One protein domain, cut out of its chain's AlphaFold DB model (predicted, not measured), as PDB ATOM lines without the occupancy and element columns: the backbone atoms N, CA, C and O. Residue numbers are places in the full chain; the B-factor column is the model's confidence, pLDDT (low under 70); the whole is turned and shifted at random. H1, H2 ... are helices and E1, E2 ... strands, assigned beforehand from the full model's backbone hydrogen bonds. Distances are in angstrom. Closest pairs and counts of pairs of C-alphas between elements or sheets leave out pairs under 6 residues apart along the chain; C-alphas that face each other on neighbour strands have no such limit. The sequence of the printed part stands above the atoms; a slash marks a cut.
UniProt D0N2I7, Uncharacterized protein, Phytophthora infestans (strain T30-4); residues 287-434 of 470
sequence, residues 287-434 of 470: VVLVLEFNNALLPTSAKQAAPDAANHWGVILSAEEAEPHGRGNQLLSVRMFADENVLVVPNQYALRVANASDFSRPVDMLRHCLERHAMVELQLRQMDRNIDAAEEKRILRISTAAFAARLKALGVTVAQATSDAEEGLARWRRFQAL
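This is residues 287 to 434 of the 470 residues of an uncharacterized protein of Phytophthora infestans (strain T30-4) (UniProt D0N2I7). A strongly twisted, curled sheet of five strands makes one end of an elongated body, and three helices, H2, H3 and H5, cross and pack together at the other end. H2, the longest helix, joins the two parts: its residues 365 to 373 cover the sheet at E5, E1 and E2, while H3 and H5 pack on H2, and the short H1 and H4 lie close to these larger helices or the sheet. The printed part has 148 residues, with five named helices and five named strands in the order E1 H1 E2 E3 E4 E5 H2 H3 H4 H5. The sheet runs E4 E3 E2 E1 E5, all antiparallel, and the class is mixed, helices and strands. The whole is compact, with a radius of gyration of the C-alphas of 15.7 A, and spans 52 by 34 by 32 A.

The sheet holds E4, residues 342 to 346, E3, residues 330 to 336, E2, residues 312 to 321, E1, residues 287 to 290, and E5, residues 350 to 355, with E4 and E5 as its edge strands. From edge to edge the strands' lines turn by 118 degrees, and E2 bends by 74 degrees at residue 317. E2, E3 and E4 form a meander, each strand the antiparallel neighbour of the one before, with hairpins E2 and E3, and E3 and E4. Between E4 and E3, N 334 and O 343 are 2.8 A apart, within hydrogen-bond range; between E3 and E2, N 317 and O 333 are at 2.8 A; between E2 and E1, N 314 and O 288 at 3.0 A; between E1 and E5, N 289 and O 351 at 2.8 A. H2, residues 362 to 382, is on the sheet at a height of 9.6 A, over E1 and E5, and the two make two layers, a helix on one face of a sheet. On the local plane H2 and E1 stand at 29 degrees, only just along the strands. The closest C-alphas of H2 and E5 are those of Cys 369 and Ala 354, 7.8 A apart. H2 touches H5, residues 414 to 432, at a steep tilt of 52 degrees, the same way, with the C-alphas of Glu 371 and Gly 424 closest at 3.8 A. With residues 370 to 378 alone, H2 touches H3, residues 389 to 402, in a helical hairpin at a steep tilt of 43 degrees, opposite ways; the C-alphas of Ala 374 and Ser 399 are closest, at 5.5 A. H3 touches H5 through residues 396 to 400 and 414 to 422 alone, at a steep tilt of 60 degrees, with the C-alphas of Leu 396 and Ala 421 closest at 6.0 A. The helix packing is mostly crossed. H3 only grazes the sheet with residues 399 to 402, and H5 is not on it. H1, residues 300 to 305, only grazes the sheet with residues 302 to 303, and is close to H3 but not clearly touching, the C-alphas of Ala 305 and Ala 401 being closest at 6.6 A. H4, residues 404 to 409, is only just not on the sheet, with 4 pairs of C-alphas within 10 A, and is close to H2 but not clearly touching, the C-alphas of Leu 407 and Leu 366 being closest at 7.6 A. In H1, H2, H3, H4 and H5 every O i to N i+4 pair is within hydrogen-bond range.

E1 begins at C-alpha 287, (140.635, 156.262, 147.289). E2 is 23.3 A from first to last C-alpha, E3 17.6 A, and E4 and E5 13.2 A each. H2 is 30.3 A long, from C-alpha 362 at (151.982, 155.264, 147.202); H3 is 20.1 A and H5 27.1 A, ending at C-alpha 432, (139.482, 178.234, 134.557).

The two C-alphas farthest apart, Pro 324 and Ala 389, are 52.7 A apart. The printed part has no cut, and no link is long. The mean pLDDT of the printed part is 84.5; residues 292 to 296, 322 to 328, 382 to 386 and 434 are under 70 in this model.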
ATOM      1  N   VAL A 287     140.591 154.992 146.565       89.38
ATOM      2  CA  VAL A 287     140.635 156.262 147.289       89.38
ATOM      3  C   VAL A 287     139.268 156.908 147.161       89.38
ATOM      4  O   VAL A 287     138.721 156.994 146.058       89.38
ATOM      5  N   VAL A 288     138.715 157.374 148.277       88.75
ATOM      6  CA  VAL A 288     137.371 157.946 148.341       88.75
ATOM      7  C   VAL A 288     137.348 159.298 149.043       88.75
ATOM      8  O   VAL A 288     138.033 159.506 150.045       88.75
ATOM      9  N   LEU A 289     136.495 160.192 148.543       88.38
ATOM     10  CA  LEU A 289     135.918 161.282 149.321       88.38
ATOM     11  C   LEU A 289     134.807 160.703 150.209       88.38
ATOM     12  O   LEU A 289     133.891 160.045 149.705       88.38
ATOM     13  N   VAL A 290     134.859 160.986 151.509       87.88
ATOM     14  CA  VAL A 290     133.757 160.704 152.435       87.88
ATOM     15  C   VAL A 290     132.741 161.844 152.359       87.88
ATOM     16  O   VAL A 290     133.061 162.998 152.626       87.88
ATOM     17  N   LEU A 291     131.503 161.517 151.996       80.56
ATOM     18  CA  LEU A 291     130.378 162.446 151.901       80.56
ATOM     19  C   LEU A 291     129.789 162.682 153.298       80.56
ATOM     20  O   LEU A 291     128.741 162.154 153.667       80.56
ATOM     21  N   GLU A 292     130.509 163.440 154.112       69.25
ATOM     22  CA  GLU A 292     130.174 163.697 155.511       69.25
ATOM     23  C   GLU A 292     129.373 164.993 155.696       69.25
ATOM     24  O   GLU A 292     129.806 165.950 156.329       69.25
ATOM     25  N   PHE A 293     128.154 165.021 155.162       65.25
ATOM     26  CA  PHE A 293     127.270 166.180 155.287       65.25
ATOM     27  C   PHE A 293     127.062 166.580 156.758       65.25
ATOM     28  O   PHE A 293     126.485 165.823 157.544       65.25
ATOM     29  N   ASN A 294     127.522 167.782 157.124       61.84
ATOM     30  CA  ASN A 294     127.500 168.306 158.499       61.84
ATOM     31  C   ASN A 294     128.333 167.481 159.501       61.84
ATOM     32  O   ASN A 294     128.027 167.417 160.693       61.84
ATOM     33  N   ASN A 295     129.388 166.832 159.020       59.38
ATOM     34  CA  ASN A 295     130.360 166.109 159.822       59.38
ATOM     35  C   ASN A 295     129.751 164.984 160.678       59.38
ATOM     36  O   ASN A 295     130.325 164.587 161.692       59.38
ATOM     37  N   ALA A 296     128.575 164.464 160.316       66.19
ATOM     38  CA  ALA A 296     127.883 163.451 161.118       66.19
ATOM     39  C   ALA A 296     128.632 162.108 161.151       66.19
ATOM     40  O   ALA A 296     128.487 161.342 162.101       66.19
ATOM     41  N   LEU A 297     129.436 161.838 160.119       74.31
ATOM     42  CA  LEU A 297     130.116 160.560 159.928       74.31
ATOM     43  C   LEU A 297     131.558 160.561 160.426       74.31
ATOM     44  O   LEU A 297     132.052 159.511 160.825       74.31
ATOM     45  N   LEU A 298     132.246 161.705 160.412       80.56
ATOM     46  CA  LEU A 298     133.663 161.707 160.742       80.56
ATOM     47  C   LEU A 298     133.945 161.475 162.231       80.56
ATOM     48  O   LEU A 298     133.260 162.046 163.093       80.56
ATOM     49  N   PRO A 299     135.034 160.752 162.548       79.81
ATOM     50  CA  PRO A 299     135.599 160.725 163.888       79.81
ATOM     51  C   PRO A 299     135.997 162.130 164.363       79.81
ATOM     52  O   PRO A 299     136.448 162.967 163.580       79.81
ATOM     53  N   THR A 300     135.886 162.387 165.670       84.12
ATOM     54  CA  THR A 300     136.306 163.663 166.278       84.12
ATOM     55  C   THR A 300     137.775 163.983 165.992       84.12
ATOM     56  O   THR A 300     138.112 165.135 165.740       84.12
ATOM     57  N   SER A 301     138.636 162.965 165.976       86.62
ATOM     58  CA  SER A 301     140.060 163.087 165.659       86.62
ATOM     59  C   SER A 301     140.306 163.603 164.240       86.62
ATOM     60  O   SER A 301     141.109 164.512 164.061       86.62
ATOM     61  N   ALA A 302     139.563 163.106 163.246       83.81
ATOM     62  CA  ALA A 302     139.708 163.533 161.857       83.81
ATOM     63  C   ALA A 302     139.309 165.008 161.696       83.81
ATOM     64  O   ALA A 302     140.019 165.778 161.052       83.81
ATOM     65  N   LYS A 303     138.230 165.424 162.373       84.12
ATOM     66  CA  LYS A 303     137.794 166.831 162.421       84.12
ATOM     67  C   LYS A 303     138.827 167.726 163.097       84.12
ATOM     68  O   LYS A 303     139.038 168.848 162.669       84.12
ATOM     69  N   GLN A 304     139.464 167.253 164.165       87.50
ATOM     70  CA  GLN A 304     140.507 168.010 164.862       87.50
ATOM     71  C   GLN A 304     141.806 168.093 164.055       87.50
ATOM     72  O   GLN A 304     142.508 169.096 164.152       87.50
ATOM     73  N   ALA A 305     142.119 167.069 163.258       86.69
ATOM     74  CA  ALA A 305     143.310 167.039 162.417       86.69
ATOM     75  C   ALA A 305     143.230 168.041 161.251       86.69
ATOM     76  O   ALA A 305     144.236 168.662 160.912       86.69
ATOM     77  N   ALA A 306     142.042 168.237 160.672       86.69
ATOM     78  CA  ALA A 306     141.827 169.184 159.577       86.69
ATOM     79  C   ALA A 306     140.487 169.945 159.715       86.69
ATOM     80  O   ALA A 306     139.592 169.772 158.897       86.69
ATOM     81  N   PRO A 307     140.332 170.823 160.725       83.81
ATOM     82  CA  PRO A 307     139.042 171.435 161.081       83.81
ATOM     83  C   PRO A 307     138.491 172.411 160.040       83.81
ATOM     84  O   PRO A 307     137.299 172.707 160.032       83.81
ATOM     85  N   ASP A 308     139.367 172.935 159.187       83.56
ATOM     86  CA  ASP A 308     139.032 173.878 158.125       83.56
ATOM     87  C   ASP A 308     138.847 173.191 156.753       83.56
ATOM     88  O   ASP A 308     138.542 173.882 155.774       83.56
ATOM     89  N   ALA A 309     139.066 171.871 156.658       82.75
ATOM     90  CA  ALA A 309     138.902 171.126 155.414       82.75
ATOM     91  C   ALA A 309     137.423 170.971 155.070       82.75
ATOM     92  O   ALA A 309     136.589 170.676 155.923       82.75
ATOM     93  N   ALA A 310     137.094 171.208 153.803       76.00
ATOM     94  CA  ALA A 310     135.755 171.019 153.280       76.00
ATOM     95  C   ALA A 310     135.468 169.572 152.902       76.00
ATOM     96  O   ALA A 310     134.314 169.227 152.665       76.00
ATOM     97  N   ASN A 311     136.514 168.758 152.787       84.88
ATOM     98  CA  ASN A 311     136.459 167.405 152.283       84.88
ATOM     99  C   ASN A 311     137.474 166.533 153.013       84.88
ATOM    100  O   ASN A 311     138.640 166.893 153.142       84.88
ATOM    101  N   HIS A 312     137.053 165.340 153.420       88.38
ATOM    102  CA  HIS A 312     137.939 164.367 154.046       88.38
ATOM    103  C   HIS A 312     138.047 163.104 153.205       88.38
ATOM    104  O   HIS A 312     137.059 162.525 152.753       88.38
ATOM    105  N   TRP A 313     139.293 162.713 152.958       92.31
ATOM    106  CA  TRP A 313     139.641 161.663 152.014       92.31
ATOM    107  C   TRP A 313     140.255 160.483 152.756       92.31
ATOM    108  O   TRP A 313     140.859 160.633 153.823       92.31
ATOM    109  N   GLY A 314     140.111 159.301 152.176       93.25
ATOM    110  CA  GLY A 314     140.699 158.092 152.721       93.25
ATOM    111  C   GLY A 314     140.844 156.994 151.684       93.25
ATOM    112  O   GLY A 314     140.439 157.140 150.533       93.25
ATOM    113  N   VAL A 315     141.424 155.881 152.113       93.88
ATOM    114  CA  VAL A 315     141.578 154.670 151.304       93.88
ATOM    115  C   VAL A 315     140.755 153.539 151.904       93.88
ATOM    116  O   VAL A 315     140.768 153.320 153.116       93.88
ATOM    117  N   ILE A 316     140.030 152.813 151.062       93.75
ATOM    118  CA  ILE A 316     139.248 151.658 151.494       93.75
ATOM    119  C   ILE A 316     140.196 150.510 151.845       93.75
ATOM    120  O   ILE A 316     141.017 150.092 151.030       93.75
ATOM    121  N   LEU A 317     140.061 149.984 153.059       94.25
ATOM    122  CA  LEU A 317     140.758 148.790 153.536       94.25
ATOM    123  C   LEU A 317     139.968 147.519 153.220       94.25
ATOM    124  O   LEU A 317     140.543 146.526 152.786       94.25
ATOM    125  N   SER A 318     138.653 147.559 153.429       93.12
ATOM    126  CA  SER A 318     137.736 146.462 153.130       93.12
ATOM    127  C   SER A 318     136.367 146.999 152.717       93.12
ATOM    128  O   SER A 318     135.969 148.100 153.110       93.12
ATOM    129  N   ALA A 319     135.661 146.215 151.907       90.50
ATOM    130  CA  ALA A 319     134.286 146.468 151.504       90.50
ATOM    131  C   ALA A 319     133.481 145.181 151.708       90.50
ATOM    132  O   ALA A 319     133.758 144.166 151.067       90.50
ATOM    133  N   GLU A 320     132.511 145.223 152.613       87.19
ATOM    134  CA  GLU A 320     131.666 144.089 152.990       87.19
ATOM    135  C   GLU A 320     130.246 144.314 152.470       87.19
ATOM    136  O   GLU A 320     129.727 145.426 152.536       87.19
ATOM    137  N   GLU A 321     129.597 143.282 151.937       81.75
ATOM    138  CA  GLU A 321     128.203 143.396 151.498       81.75
ATOM    139  C   GLU A 321     127.286 143.419 152.728       81.75
ATOM    140  O   GLU A 321     127.294 142.494 153.539       81.75
ATOM    141  N   ALA A 322     126.489 144.479 152.873       68.31
ATOM    142  CA  ALA A 322     125.620 144.658 154.038       68.31
ATOM    143  C   ALA A 322     124.261 143.945 153.894       68.31
ATOM    144  O   ALA A 322     123.516 143.840 154.866       68.31
ATOM    145  N   GLU A 323     123.912 143.466 152.693       61.47
ATOM    146  CA  GLU A 323     122.637 142.796 152.425       61.47
ATOM    147  C   GLU A 323     122.821 141.463 151.685       61.47
ATOM    148  O   GLU A 323     123.511 141.426 150.663       61.47
ATOM    149  N   PRO A 324     122.114 140.393 152.103       49.38
ATOM    150  CA  PRO A 324     122.223 139.071 151.481       49.38
ATOM    151  C   PRO A 324     121.749 139.031 150.019       49.38
ATOM    152  O   PRO A 324     122.126 138.134 149.282       49.38
ATOM    153  N   HIS A 325     120.964 140.017 149.569       50.38
ATOM    154  CA  HIS A 325     120.395 140.053 148.215       50.38
ATOM    155  C   HIS A 325     121.191 140.917 147.223       50.38
ATOM    156  O   HIS A 325     120.666 141.269 146.168       50.38
ATOM    157  N   GLY A 326     122.426 141.320 147.547       48.81
ATOM    158  CA  GLY A 326     123.335 141.940 146.573       48.81
ATOM    159  C   GLY A 326     122.832 143.252 145.960       48.81
ATOM    160  O   GLY A 326     123.225 143.603 144.848       48.81
ATOM    161  N   ARG A 327     121.990 144.019 146.672       52.12
ATOM    162  CA  ARG A 327     121.443 145.314 146.208       52.12
ATOM    163  C   ARG A 327     122.486 146.443 146.153       52.12
ATOM    164  O   ARG A 327     122.124 147.615 146.070       52.12
ATOM    165  N   GLY A 328     123.774 146.093 146.193       59.69
ATOM    166  CA  GLY A 328     124.913 146.996 146.065       59.69
ATOM    167  C   GLY A 328     125.077 147.961 147.235       59.69
ATOM    168  O   GLY A 328     125.587 149.060 147.032       59.69
ATOM    169  N   ASN A 329     124.628 147.572 148.429       70.00
ATOM    170  CA  ASN A 329     124.954 148.249 149.678       70.00
ATOM    171  C   ASN A 329     126.212 147.617 150.265       70.00
ATOM    172  O   ASN A 329     126.189 146.447 150.647       70.00
ATOM    173  N   GLN A 330     127.274 148.404 150.394       80.06
ATOM    174  CA  GLN A 330     128.505 147.949 151.027       80.06
ATOM    175  C   GLN A 330     128.762 148.737 152.301       80.06
ATOM    176  O   GLN A 330     128.569 149.955 152.335       80.06
ATOM    177  N   LEU A 331     129.238 148.041 153.321       87.06
ATOM    178  CA  LEU A 331     129.870 148.630 154.481       87.06
ATOM    179  C   LEU A 331     131.371 148.734 154.199       87.06
ATOM    180  O   LEU A 331     132.033 147.737 153.916       87.06
ATOM    181  N   LEU A 332     131.901 149.951 154.215       91.19
ATOM    182  CA  LEU A 332     133.289 150.235 153.874       91.19
ATOM    183  C   LEU A 332     134.072 150.555 155.135       91.19
ATOM    184  O   LEU A 332     133.664 151.427 155.899       91.19
ATOM    185  N   SER A 333     135.228 149.920 155.300       94.44
ATOM    186  CA  SER A 333     136.236 150.350 156.267       94.44
ATOM    187  C   SER A 333     137.224 151.272 155.563       94.44
ATOM    188  O   SER A 333     138.029 150.819 154.752       94.44
ATOM    189  N   VAL A 334     137.159 152.568 155.847       94.69
ATOM    190  CA  VAL A 334     137.949 153.619 155.197       94.69
ATOM    191  C   VAL A 334     139.007 154.131 156.163       94.69
ATOM    192  O   VAL A 334     138.678 154.640 157.229       94.69
ATOM    193  N   ARG A 335     140.285 154.036 155.798       94.88
ATOM    194  CA  ARG A 335     141.365 154.682 156.547       94.88
ATOM    195  C   ARG A 335     141.501 156.132 156.108       94.88
ATOM    196  O   ARG A 335     141.828 156.390 154.951       94.88
ATOM    197  N   MET A 336     141.278 157.058 157.029       94.62
ATOM    198  CA  MET A 336     141.316 158.493 156.761       94.62
ATOM    199  C   MET A 336     142.755 158.994 156.612       94.62
ATOM    200  O   MET A 336     143.635 158.608 157.377       94.62
ATOM    201  N   PHE A 337     143.005 159.895 155.659       95.19
ATOM    202  CA  PHE A 337     144.347 160.451 155.443       95.19
ATOM    203  C   PHE A 337     144.759 161.509 156.474       95.19
ATOM    204  O   PHE A 337     145.956 161.716 156.697       95.19
ATOM    205  N   ALA A 338     143.784 162.162 157.110       93.62
ATOM    206  CA  ALA A 338     144.034 163.228 158.074       93.62
ATOM    207  C   ALA A 338     144.667 162.703 159.373       93.62
ATOM    208  O   ALA A 338     145.563 163.347 159.916       93.62
ATOM    209  N   ASP A 339     144.231 161.532 159.855       93.44
ATOM    210  CA  ASP A 339     144.585 161.001 161.179       93.44
ATOM    211  C   ASP A 339     144.886 159.485 161.222       93.44
ATOM    212  O   ASP A 339     145.142 158.960 162.302       93.44
ATOM    213  N   GLU A 340     144.873 158.780 160.081       93.31
ATOM    214  CA  GLU A 340     145.016 157.314 159.950       93.31
ATOM    215  C   GLU A 340     143.942 156.475 160.675       93.31
ATOM    216  O   GLU A 340     144.024 155.241 160.662       93.31
ATOM    217  N   ASN A 341     142.906 157.084 161.262       91.81
ATOM    218  CA  ASN A 341     141.833 156.322 161.894       91.81
ATOM    219  C   ASN A 341     140.949 155.637 160.851       91.81
ATOM    220  O   ASN A 341     140.796 156.097 159.716       91.81
ATOM    221  N   VAL A 342     140.355 154.513 161.251       92.38
ATOM    222  CA  VAL A 342     139.438 153.753 160.401       92.38
ATOM    223  C   VAL A 342     138.005 154.171 160.700       92.38
ATOM    224  O   VAL A 342     137.517 154.036 161.819       92.38
ATOM    225  N   LEU A 343     137.337 154.672 159.672       91.56
ATOM    226  CA  LEU A 343     135.932 155.024 159.659       91.56
ATOM    227  C   LEU A 343     135.137 153.927 158.946       91.56
ATOM    228  O   LEU A 343     135.498 153.515 157.848       91.56
ATOM    229  N   VAL A 344     134.027 153.495 159.542       90.56
ATOM    230  CA  VAL A 344     133.092 152.563 158.906       90.56
ATOM    231  C   VAL A 344     131.910 153.342 158.336       90.56
ATOM    232  O   VAL A 344     131.168 153.969 159.092       90.56
ATOM    233  N   VAL A 345     131.726 153.314 157.014       87.44
ATOM    234  CA  VAL A 345     130.653 154.049 156.321       87.44
ATOM    235  C   VAL A 345     129.982 153.215 155.232       87.44
ATOM    236  O   VAL A 345     130.648 152.455 154.534       87.44
ATOM    237  N   PRO A 346     128.667 153.381 155.020       83.44
ATOM    238  CA  PRO A 346     128.004 152.853 153.835       83.44
ATOM    239  C   PRO A 346     128.567 153.465 152.538       83.44
ATOM    240  O   PRO A 346     128.841 154.664 152.480       83.44
ATOM    241  N   ASN A 347     128.652 152.685 151.459       80.00
ATOM    242  CA  ASN A 347     129.137 153.134 150.142       80.00
ATOM    243  C   ASN A 347     128.328 154.265 149.485       80.00
ATOM    244  O   ASN A 347     128.824 154.919 148.563       80.00
ATOM    245  N   GLN A 348     127.102 154.527 149.941       76.94
ATOM    246  CA  GLN A 348     126.340 155.711 149.529       76.94
ATOM    247  C   GLN A 348     126.965 157.023 150.036       76.94
ATOM    248  O   GLN A 348     126.746 158.069 149.436       76.94
ATOM    249  N   TYR A 349     127.785 156.969 151.089       80.25
ATOM    250  CA  TYR A 349     128.512 158.118 151.636       80.25
ATOM    251  C   TYR A 349     129.991 158.130 151.242       80.25
ATOM    252  O   TYR A 349     130.791 158.827 151.857       80.25
ATOM    253  N   ALA A 350     130.369 157.356 150.229       83.31
ATOM    254  CA  ALA A 350     131.718 157.343 149.697       83.31
ATOM    255  C   ALA A 350     131.675 157.527 148.184       83.31
ATOM    256  O   ALA A 350     130.856 156.929 147.476       83.31
ATOM    257  N   LEU A 351     132.579 158.362 147.694       81.81
ATOM    258  CA  LEU A 351     132.733 158.651 146.283       81.81
ATOM    259  C   LEU A 351     134.174 158.381 145.890       81.81
ATOM    260  O   LEU A 351     135.079 159.043 146.391       81.81
ATOM    261  N   ARG A 352     134.387 157.396 145.014       81.69
ATOM    262  CA  ARG A 352     135.720 157.102 144.480       81.69
ATOM    263  C   ARG A 352     136.286 158.347 143.814       81.69
ATOM    264  O   ARG A 352     135.552 159.040 143.124       81.69
ATOM    265  N   VAL A 353     137.567 158.604 144.035       80.31
ATOM    266  CA  VAL A 353     138.329 159.697 143.410       80.31
ATOM    267  C   VAL A 353     139.563 159.190 142.669       80.31
ATOM    268  O   VAL A 353     140.023 159.844 141.742       80.31
ATOM    269  N   ALA A 354     140.091 158.030 143.064       80.88
ATOM    270  CA  ALA A 354     141.196 157.338 142.407       80.88
ATOM    271  C   ALA A 354     141.225 155.868 142.857       80.88
ATOM    272  O   ALA A 354     140.489 155.492 143.774       80.88
ATOM    273  N   ASN A 355     142.074 155.028 142.264       82.88
ATOM    274  CA  ASN A 355     142.439 153.734 142.841       82.88
ATOM    275  C   ASN A 355     143.953 153.644 143.033       82.88
ATOM    276  O   ASN A 355     144.732 154.101 142.204       82.88
ATOM    277  N   ALA A 356     144.374 153.074 144.160       82.75
ATOM    278  CA  ALA A 356     145.781 152.913 144.494       82.75
ATOM    279  C   ALA A 356     146.560 152.100 143.444       82.75
ATOM    280  O   ALA A 356     147.742 152.368 143.249       82.75
ATOM    281  N   SER A 357     145.916 151.151 142.748       81.69
ATOM    282  CA  SER A 357     146.534 150.360 141.675       81.69
ATOM    283  C   SER A 357     146.899 151.180 140.443       81.69
ATOM    284  O   SER A 357     147.724 150.738 139.649       81.69
ATOM    285  N   ASP A 358     146.305 152.363 140.286       80.69
ATOM    286  CA  ASP A 358     146.569 153.254 139.154       80.69
ATOM    287  C   ASP A 358     147.947 153.937 139.289       80.69
ATOM    288  O   ASP A 358     148.419 154.594 138.364       80.69
ATOM    289  N   PHE A 359     148.617 153.774 140.438       84.69
ATOM    290  CA  PHE A 359     149.890 154.408 140.752       84.69
ATOM    291  C   PHE A 359     150.960 153.371 141.074       84.69
ATOM    292  O   PHE A 359     150.778 152.477 141.897       84.69
ATOM    293  N   SER A 360     152.140 153.550 140.485       85.44
ATOM    294  CA  SER A 360     153.298 152.688 140.738       85.44
ATOM    295  C   SER A 360     153.849 152.828 142.161       85.44
ATOM    296  O   SER A 360     154.437 151.884 142.690       85.44
ATOM    297  N   ARG A 361     153.677 153.998 142.796       89.19
ATOM    298  CA  ARG A 361     154.144 154.267 144.161       89.19
ATOM    299  C   ARG A 361     153.057 154.947 144.998       89.19
ATOM    300  O   ARG A 361     152.416 155.881 144.512       89.19
ATOM    301  N   PRO A 362     152.931 154.607 146.297       89.50
ATOM    302  CA  PRO A 362     151.982 155.264 147.202       89.50
ATOM    303  C   PRO A 362     152.154 156.787 147.304       89.50
ATOM    304  O   PRO A 362     151.181 157.506 147.517       89.50
ATOM    305  N   VAL A 363     153.384 157.288 147.141       91.44
ATOM    306  CA  VAL A 363     153.670 158.732 147.155       91.44
ATOM    307  C   VAL A 363     153.093 159.451 145.934       91.44
ATOM    308  O   VAL A 363     152.628 160.578 146.064       91.44
ATOM    309  N   ASP A 364     153.059 158.799 144.769       89.50
ATOM    310  CA  ASP A 364     152.509 159.396 143.548       89.50
ATOM    311  C   ASP A 364     150.978 159.466 143.625       89.50
ATOM    312  O   ASP A 364     150.387 160.477 143.246       89.50
ATOM    313  N   MET A 365     150.347 158.447 144.221       89.88
ATOM    314  CA  MET A 365     148.923 158.478 144.569       89.88
ATOM    315  C   MET A 365     148.613 159.640 145.522       89.88
ATOM    316  O   MET A 365     147.664 160.388 145.289       89.88
ATOM    317  N   LEU A 366     149.403 159.813 146.591       91.12
ATOM    318  CA  LEU A 366     149.196 160.914 147.534       91.12
ATOM    319  C   LEU A 366     149.369 162.284 146.884       91.12
ATOM    320  O   LEU A 366     148.523 163.146 147.107       91.12
ATOM    321  N   ARG A 367     150.421 162.471 146.076       91.94
ATOM    322  CA  ARG A 367     150.627 163.700 145.299       91.94
ATOM    323  C   ARG A 367     149.388 164.012 144.469       91.94
ATOM    324  O   ARG A 367     148.843 165.104 144.576       91.94
ATOM    325  N   HIS A 368     148.898 163.026 143.713       88.38
ATOM    326  CA  HIS A 368     147.694 163.185 142.904       88.38
ATOM    327  C   HIS A 368     146.485 163.595 143.754       88.38
ATOM    328  O   HIS A 368     145.773 164.534 143.412       88.38
ATOM    329  N   CYS A 369     146.254 162.927 144.885       89.81
ATOM    330  CA  CYS A 369     145.126 163.247 145.756       89.81
ATOM    331  C   CYS A 369     145.232 164.656 146.355       89.81
ATOM    332  O   CYS A 369     144.226 165.357 146.435       89.81
ATOM    333  N   LEU A 370     146.436 165.087 146.735       91.69
ATOM    334  CA  LEU A 370     146.681 166.403 147.316       91.69
ATOM    335  C   LEU A 370     146.484 167.529 146.292       91.69
ATOM    336  O   LEU A 370     145.781 168.498 146.579       91.69
ATOM    337  N   GLU A 371     147.021 167.362 145.078       90.31
ATOM    338  CA  GLU A 371     146.778 168.255 143.937       90.31
ATOM    339  C   GLU A 371     145.270 168.413 143.689       90.31
ATOM    340  O   GLU A 371     144.756 169.526 143.551       90.31
ATOM    341  N   ARG A 372     144.535 167.292 143.659       85.75
ATOM    342  CA  ARG A 372     143.084 167.285 143.428       85.75
ATOM    343  C   ARG A 372     142.313 167.930 144.576       85.75
ATOM    344  O   ARG A 372     141.384 168.687 144.311       85.75
ATOM    345  N   HIS A 373     142.692 167.670 145.824       89.81
ATOM    346  CA  HIS A 373     142.051 168.274 146.988       89.81
ATOM    347  C   HIS A 373     142.187 169.800 146.975       89.81
ATOM    348  O   HIS A 373     141.192 170.504 147.135       89.81
ATOM    349  N   ALA A 374     143.391 170.321 146.717       89.25
ATOM    350  CA  ALA A 374     143.624 171.761 146.631       89.25
ATOM    351  C   ALA A 374     142.800 172.406 145.505       89.25
ATOM    352  O   ALA A 374     142.182 173.453 145.696       89.25
ATOM    353  N   MET A 375     142.722 171.730 144.355       85.56
ATOM    354  CA  MET A 375     141.895 172.144 143.223       85.56
ATOM    355  C   MET A 375     140.401 172.233 143.589       85.56
ATOM    356  O   MET A 375     139.710 173.167 143.180       85.56
ATOM    357  N   VAL A 376     139.900 171.264 144.361       82.19
ATOM    358  CA  VAL A 376     138.511 171.227 144.839       82.19
ATOM    359  C   VAL A 376     138.245 172.339 145.856       82.19
ATOM    360  O   VAL A 376     137.273 173.070 145.700       82.19
ATOM    361  N   GLU A 377     139.114 172.530 146.851       85.31
ATOM    362  CA  GLU A 377     138.986 173.614 147.838       85.31
ATOM    363  C   GLU A 377     138.943 175.001 147.186       85.31
ATOM    364  O   GLU A 377     138.126 175.835 147.577       85.31
ATOM    365  N   LEU A 378     139.778 175.243 146.169       80.81
ATOM    366  CA  LEU A 378     139.722 176.471 145.369       80.81
ATOM    367  C   LEU A 378     138.387 176.620 144.666       80.81
ATOM    368  O   LEU A 378     137.795 177.688 144.727       80.81
ATOM    369  N   GLN A 379     137.912 175.571 143.993       77.81
ATOM    370  CA  GLN A 379     136.649 175.645 143.270       77.81
ATOM    371  C   GLN A 379     135.488 175.965 144.219       77.81
ATOM    372  O   GLN A 379     134.650 176.800 143.884       77.81
ATOM    373  N   LEU A 380     135.462 175.345 145.405       76.38
ATOM    374  CA  LEU A 380     134.463 175.622 146.436       76.38
ATOM    375  C   LEU A 380     134.502 177.088 146.896       76.38
ATOM    376  O   LEU A 380     133.453 177.675 147.120       76.38
ATOM    377  N   ARG A 381     135.694 177.690 147.005       73.94
ATOM    378  CA  ARG A 381     135.889 179.048 147.550       73.94
ATOM    379  C   ARG A 381     135.870 180.166 146.501       73.94
ATOM    380  O   ARG A 381     135.474 181.278 146.828       73.94
ATOM    381  N   GLN A 382     136.264 179.912 145.250       67.69
ATOM    382  CA  GLN A 382     136.225 180.924 144.181       67.69
ATOM    383  C   GLN A 382     134.790 181.260 143.790       67.69
ATOM    384  O   GLN A 382     134.480 182.404 143.473       67.69
ATOM    385  N   MET A 383     133.900 180.270 143.818       56.25
ATOM    386  CA  MET A 383     132.493 180.531 143.532       56.25
ATOM    387  C   MET A 383     131.826 181.384 144.635       56.25
ATOM    388  O   MET A 383     130.764 181.949 144.397       56.25
ATOM    389  N   ASP A 384     132.502 181.580 145.780       53.94
ATOM    390  CA  ASP A 384     132.103 182.524 146.827       53.94
ATOM    391  C   ASP A 384     132.729 183.935 146.686       53.94
ATOM    392  O   ASP A 384     132.154 184.859 147.266       53.94
ATOM    393  N   ARG A 385     133.875 184.136 145.984       56.88
ATOM    394  CA  ARG A 385     134.604 185.432 145.789       56.88
ATOM    395  C   ARG A 385     135.870 185.324 144.901       56.88
ATOM    396  O   ARG A 385     136.404 184.244 144.671       56.88
ATOM    397  N   ASN A 386     136.449 186.474 144.517       68.12
ATOM    398  CA  ASN A 386     137.852 186.554 144.067       68.12
ATOM    399  C   ASN A 386     138.802 186.042 145.164       68.12
ATOM    400  O   ASN A 386     138.764 186.532 146.292       68.12
ATOM    401  N   ILE A 387     139.660 185.080 144.823       74.69
ATOM    402  CA  ILE A 387     140.635 184.493 145.747       74.69
ATOM    403  C   ILE A 387     141.864 185.406 145.820       74.69
ATOM    404  O   ILE A 387     142.503 185.668 144.801       74.69
ATOM    405  N   ASP A 388     142.190 185.891 147.019       84.94
ATOM    406  CA  ASP A 388     143.425 186.630 147.281       84.94
ATOM    407  C   ASP A 388     144.570 185.698 147.725       84.94
ATOM    408  O   ASP A 388     144.380 184.519 148.027       84.94
ATOM    409  N   ALA A 389     145.791 186.236 147.793       86.56
ATOM    410  CA  ALA A 389     146.973 185.460 148.174       86.56
ATOM    411  C   ALA A 389     146.897 184.879 149.604       86.56
ATOM    412  O   ALA A 389     147.532 183.861 149.897       86.56
ATOM    413  N   ALA A 390     146.144 185.513 150.509       88.81
ATOM    414  CA  ALA A 390     145.981 185.017 151.872       88.81
ATOM    415  C   ALA A 390     145.092 183.767 151.890       88.81
ATOM    416  O   ALA A 390     145.409 182.793 152.580       88.81
ATOM    417  N   GLU A 391     144.029 183.768 151.089       87.62
ATOM    418  CA  GLU A 391     143.129 182.634 150.946       87.62
ATOM    419  C   GLU A 391     143.788 181.473 150.191       87.62
ATOM    420  O   GLU A 391     143.645 180.325 150.610       87.62
ATOM    421  N   GLU A 392     144.617 181.738 149.174       89.00
ATOM    422  CA  GLU A 392     145.429 180.688 148.533       89.00
ATOM    423  C   GLU A 392     146.330 179.977 149.546       89.00
ATOM    424  O   GLU A 392     146.315 178.750 149.660       89.00
ATOM    425  N   LYS A 393     147.057 180.747 150.365       90.94
ATOM    426  CA  LYS A 393     147.903 180.189 151.426       90.94
ATOM    427  C   LYS A 393     147.090 179.389 152.445       90.94
ATOM    428  O   LYS A 393     147.559 178.367 152.955       90.94
ATOM    429  N   ARG A 394     145.866 179.831 152.747       90.94
ATOM    430  CA  ARG A 394     144.947 179.100 153.622       90.94
ATOM    431  C   ARG A 394     144.549 177.758 153.005       90.94
ATOM    432  O   ARG A 394     144.605 176.753 153.708       90.94
ATOM    433  N   ILE A 395     144.211 177.718 151.720       90.38
ATOM    434  CA  ILE A 395     143.823 176.493 151.002       90.38
ATOM    435  C   ILE A 395     144.962 175.474 150.959       90.38
ATOM    436  O   ILE A 395     144.733 174.288 151.209       90.38
ATOM    437  N   LEU A 396     146.193 175.930 150.712       92.50
ATOM    438  CA  LEU A 396     147.381 175.072 150.758       92.50
ATOM    439  C   LEU A 396     147.550 174.438 152.143       92.50
ATOM    440  O   LEU A 396     147.717 173.225 152.262       92.50
ATOM    441  N   ARG A 397     147.426 175.240 153.209       93.12
ATOM    442  CA  ARG A 397     147.502 174.743 154.592       93.12
ATOM    443  C   ARG A 397     146.412 173.713 154.889       93.12
ATOM    444  O   ARG A 397     146.694 172.699 155.519       93.12
ATOM    445  N   ILE A 398     145.185 173.980 154.450       92.69
ATOM    446  CA  ILE A 398     144.030 173.102 154.660       92.69
ATOM    447  C   ILE A 398     144.220 171.769 153.944       92.69
ATOM    448  O   ILE A 398     144.028 170.719 154.549       92.69
ATOM    449  N   SER A 399     144.658 171.812 152.688       93.75
ATOM    450  CA  SER A 399     144.903 170.607 151.897       93.75
ATOM    451  C   SER A 399     146.013 169.762 152.515       93.75
ATOM    452  O   SER A 399     145.832 168.568 152.710       93.75
ATOM    453  N   THR A 400     147.120 170.368 152.945       94.75
ATOM    454  CA  THR A 400     148.187 169.631 153.641       94.75
ATOM    455  C   THR A 400     147.707 169.037 154.971       94.75
ATOM    456  O   THR A 400     148.067 167.908 155.302       94.75
ATOM    457  N   ALA A 401     146.861 169.751 155.725       93.94
ATOM    458  CA  ALA A 401     146.287 169.246 156.974       93.94
ATOM    459  C   ALA A 401     145.368 168.031 156.749       93.94
ATOM    460  O   ALA A 401     145.462 167.049 157.484       93.94
ATOM    461  N   ALA A 402     144.544 168.047 155.695       93.00
ATOM    462  CA  ALA A 402     143.637 166.948 155.347       93.00
ATOM    463  C   ALA A 402     144.358 165.618 155.035       93.00
ATOM    464  O   ALA A 402     143.746 164.553 155.101       93.00
ATOM    465  N   PHE A 403     145.663 165.668 154.744       95.56
ATOM    466  CA  PHE A 403     146.503 164.507 154.437       95.56
ATOM    467  C   PHE A 403     147.654 164.306 155.438       95.56
ATOM    468  O   PHE A 403     148.540 163.484 155.199       95.56
ATOM    469  N   ALA A 404     147.676 165.049 156.551       94.06
ATOM    470  CA  ALA A 404     148.855 165.187 157.406       94.06
ATOM    471  C   ALA A 404     149.406 163.852 157.932       94.06
ATOM    472  O   ALA A 404     150.612 163.600 157.834       94.06
ATOM    473  N   ALA A 405     148.546 162.982 158.474       94.31
ATOM    474  CA  ALA A 405     148.991 161.703 159.020       94.31
ATOM    475  C   ALA A 405     149.540 160.777 157.926       94.31
ATOM    476  O   ALA A 405     150.597 160.165 158.110       94.31
ATOM    477  N   ARG A 406     148.894 160.748 156.756       94.12
ATOM    478  CA  ARG A 406     149.335 159.917 155.633       94.12
ATOM    479  C   ARG A 406     150.635 160.419 155.001       94.12
ATOM    480  O   ARG A 406     151.514 159.611 154.699       94.12
ATOM    481  N   LEU A 407     150.796 161.737 154.856       95.44
ATOM    482  CA  LEU A 407     152.041 162.366 154.399       95.44
ATOM    483  C   LEU A 407     153.205 162.014 155.331       95.44
ATOM    484  O   LEU A 407     154.261 161.580 154.867       95.44
ATOM    485  N   LYS A 408     152.983 162.110 156.649       95.69
ATOM    486  CA  LYS A 408     153.970 161.723 157.664       95.69
ATOM    487  C   LYS A 408     154.333 160.239 157.570       95.69
ATOM    488  O   LYS A 408     155.514 159.908 157.618       95.69
ATOM    489  N   ALA A 409     153.344 159.357 157.414       94.06
ATOM    490  CA  ALA A 409     153.562 157.914 157.311       94.06
ATOM    491  C   ALA A 409     154.412 157.514 156.090       94.06
ATOM    492  O   ALA A 409     155.130 156.520 156.148       94.06
ATOM    493  N   LEU A 410     154.355 158.290 155.002       94.38
ATOM    494  CA  LEU A 410     155.158 158.068 153.793       94.38
ATOM    495  C   LEU A 410     156.463 158.882 153.751       94.38
ATOM    496  O   LEU A 410     157.160 158.850 152.741       94.38
ATOM    497  N   GLY A 411     156.801 159.618 154.816       96.19
ATOM    498  CA  GLY A 411     158.016 160.435 154.866       96.19
ATOM    499  C   GLY A 411     158.002 161.642 153.919       96.19
ATOM    500  O   GLY A 411     159.063 162.140 153.550       96.19
ATOM    501  N   VAL A 412     156.821 162.122 153.514       96.44
ATOM    502  CA  VAL A 412     156.687 163.316 152.672       96.44
ATOM    503  C   VAL A 412     156.879 164.561 153.535       96.44
ATOM    504  O   VAL A 412     156.230 164.730 154.568       96.44
ATOM    505  N   THR A 413     157.785 165.447 153.121       96.31
ATOM    506  CA  THR A 413     158.061 166.692 153.848       96.31
ATOM    507  C   THR A 413     156.948 167.718 153.631       96.31
ATOM    508  O   THR A 413     156.258 167.709 152.612       96.31
ATOM    509  N   VAL A 414     156.803 168.663 154.564       93.94
ATOM    510  CA  VAL A 414     155.828 169.763 154.436       93.94
ATOM    511  C   VAL A 414     156.093 170.611 153.186       93.94
ATOM    512  O   VAL A 414     155.148 171.040 152.530       93.94
ATOM    513  N   ALA A 415     157.364 170.823 152.833       94.88
ATOM    514  CA  ALA A 415     157.744 171.559 151.629       94.88
ATOM    515  C   ALA A 415     157.288 170.829 150.357       94.88
ATOM    516  O   ALA A 415     156.680 171.451 149.488       94.88
ATOM    517  N   GLN A 416     157.497 169.507 150.287       96.56
ATOM    518  CA  GLN A 416     157.033 168.699 149.158       96.56
ATOM    519  C   GLN A 416     155.506 168.712 149.054       96.56
ATOM    520  O   GLN A 416     154.976 168.971 147.982       96.56
ATOM    521  N   ALA A 417     154.800 168.502 150.171       95.44
ATOM    522  CA  ALA A 417     153.340 168.525 150.192       95.44
ATOM    523  C   ALA A 417     152.777 169.891 149.763       95.44
ATOM    524  O   ALA A 417     151.815 169.965 149.008       95.44
ATOM    525  N   THR A 418     153.404 170.985 150.204       95.25
ATOM    526  CA  THR A 418     152.993 172.338 149.804       95.25
ATOM    527  C   THR A 418     153.190 172.544 148.302       95.25
ATOM    528  O   THR A 418     152.269 173.011 147.641       95.25
ATOM    529  N   SER A 419     154.335 172.127 147.756       96.19
ATOM    530  CA  SER A 419     154.616 172.206 146.318       96.19
ATOM    531  C   SER A 419     153.643 171.363 145.483       96.19
ATOM    532  O   SER A 419     153.139 171.832 144.464       96.19
ATOM    533  N   ASP A 420     153.315 170.151 145.935       94.75
ATOM    534  CA  ASP A 420     152.321 169.294 145.282       94.75
ATOM    535  C   ASP A 420     150.923 169.962 145.309       94.75
ATOM    536  O   ASP A 420     150.204 169.973 144.310       94.75
ATOM    537  N   ALA A 421     150.530 170.594 146.422       93.88
ATOM    538  CA  ALA A 421     149.269 171.335 146.505       93.88
ATOM    539  C   ALA A 421     149.245 172.574 145.581       93.88
ATOM    540  O   ALA A 421     148.219 172.846 144.954       93.88
ATOM    541  N   GLU A 422     150.363 173.296 145.445       93.31
ATOM    542  CA  GLU A 422     150.518 174.430 144.518       93.31
ATOM    543  C   GLU A 422     150.346 174.019 143.046       93.31
ATOM    544  O   GLU A 422     149.730 174.754 142.269       93.31
ATOM    545  N   GLU A 423     150.798 172.824 142.654       90.81
ATOM    546  CA  GLU A 423     150.531 172.290 141.310       90.81
ATOM    547  C   GLU A 423     149.025 172.054 141.091       90.81
ATOM    548  O   GLU A 423     148.494 172.316 140.007       90.81
ATOM    549  N   GLY A 424     148.298 171.651 142.138       88.00
ATOM    550  CA  GLY A 424     146.832 171.615 142.147       88.00
ATOM    551  C   GLY A 424     146.195 172.977 141.834       88.00
ATOM    552  O   GLY A 424     145.293 173.061 140.993       88.00
ATOM    553  N   LEU A 425     146.705 174.057 142.442       87.12
ATOM    554  CA  LEU A 425     146.279 175.438 142.162       87.12
ATOM    555  C   LEU A 425     146.559 175.826 140.705       87.12
ATOM    556  O   LEU A 425     145.693 176.382 140.024       87.12
ATOM    557  N   ALA A 426     147.753 175.518 140.201       86.06
ATOM    558  CA  ALA A 426     148.127 175.819 138.824       86.06
ATOM    559  C   ALA A 426     147.213 175.099 137.815       86.06
ATOM    560  O   ALA A 426     146.748 175.713 136.852       86.06
ATOM    561  N   ARG A 427     146.896 173.820 138.057       84.06
ATOM    562  CA  ARG A 427     145.946 173.040 137.241       84.06
ATOM    563  C   ARG A 427     144.561 173.653 137.220       84.06
ATOM    564  O   ARG A 427     143.963 173.773 136.153       84.06
ATOM    565  N   TRP A 428     144.073 174.069 138.381       81.44
ATOM    566  CA  TRP A 428     142.782 174.727 138.482       81.44
ATOM    567  C   TRP A 428     142.724 176.017 137.654       81.44
ATOM    568  O   TRP A 428     141.783 176.213 136.890       81.44
ATOM    569  N   ARG A 429     143.755 176.869 137.731       82.69
ATOM    570  CA  ARG A 429     143.827 178.107 136.931       82.69
ATOM    571  C   ARG A 429     143.818 177.820 135.428       82.69
ATOM    572  O   ARG A 429     143.126 178.509 134.684       82.69
ATOM    573  N   ARG A 430     144.537 176.780 134.981       80.62
ATOM    574  CA  ARG A 430     144.505 176.327 133.577       80.62
ATOM    575  C   ARG A 430     143.100 175.897 133.157       80.62
ATOM    576  O   ARG A 430     142.644 176.290 132.092       80.62
ATOM    577  N   PHE A 431     142.401 175.153 134.012       75.62
ATOM    578  CA  PHE A 431     141.009 174.772 133.776       75.62
ATOM    579  C   PHE A 431     140.072 175.992 133.703       75.62
ATOM    580  O   PHE A 431     139.196 176.047 132.844       75.62
ATOM    581  N   GLN A 432     140.270 176.996 134.562       74.44
ATOM    582  CA  GLN A 432     139.482 178.234 134.557       74.44
ATOM    583  C   GLN A 432     139.656 179.063 133.274       74.44
ATOM    584  O   GLN A 432     138.741 179.787 132.894       74.44
ATOM    585  N   ALA A 433     140.799 178.938 132.597       76.38
ATOM    586  CA  ALA A 433     141.082 179.636 131.346       76.38
ATOM    587  C   ALA A 433     140.424 178.996 130.102       76.38
ATOM    588  O   ALA A 433     140.550 179.546 129.009       76.38
ATOM    589  N   LEU A 434     139.738 177.850 130.236       69.38
ATOM    590  CA  LEU A 434     139.066 177.181 129.114       69.38
ATOM    591  C   LEU A 434     137.781 177.924 128.673       69.38
ATOM    592  O   LEU A 434     137.058 178.444 129.533       69.38
TER     593      LEU A 434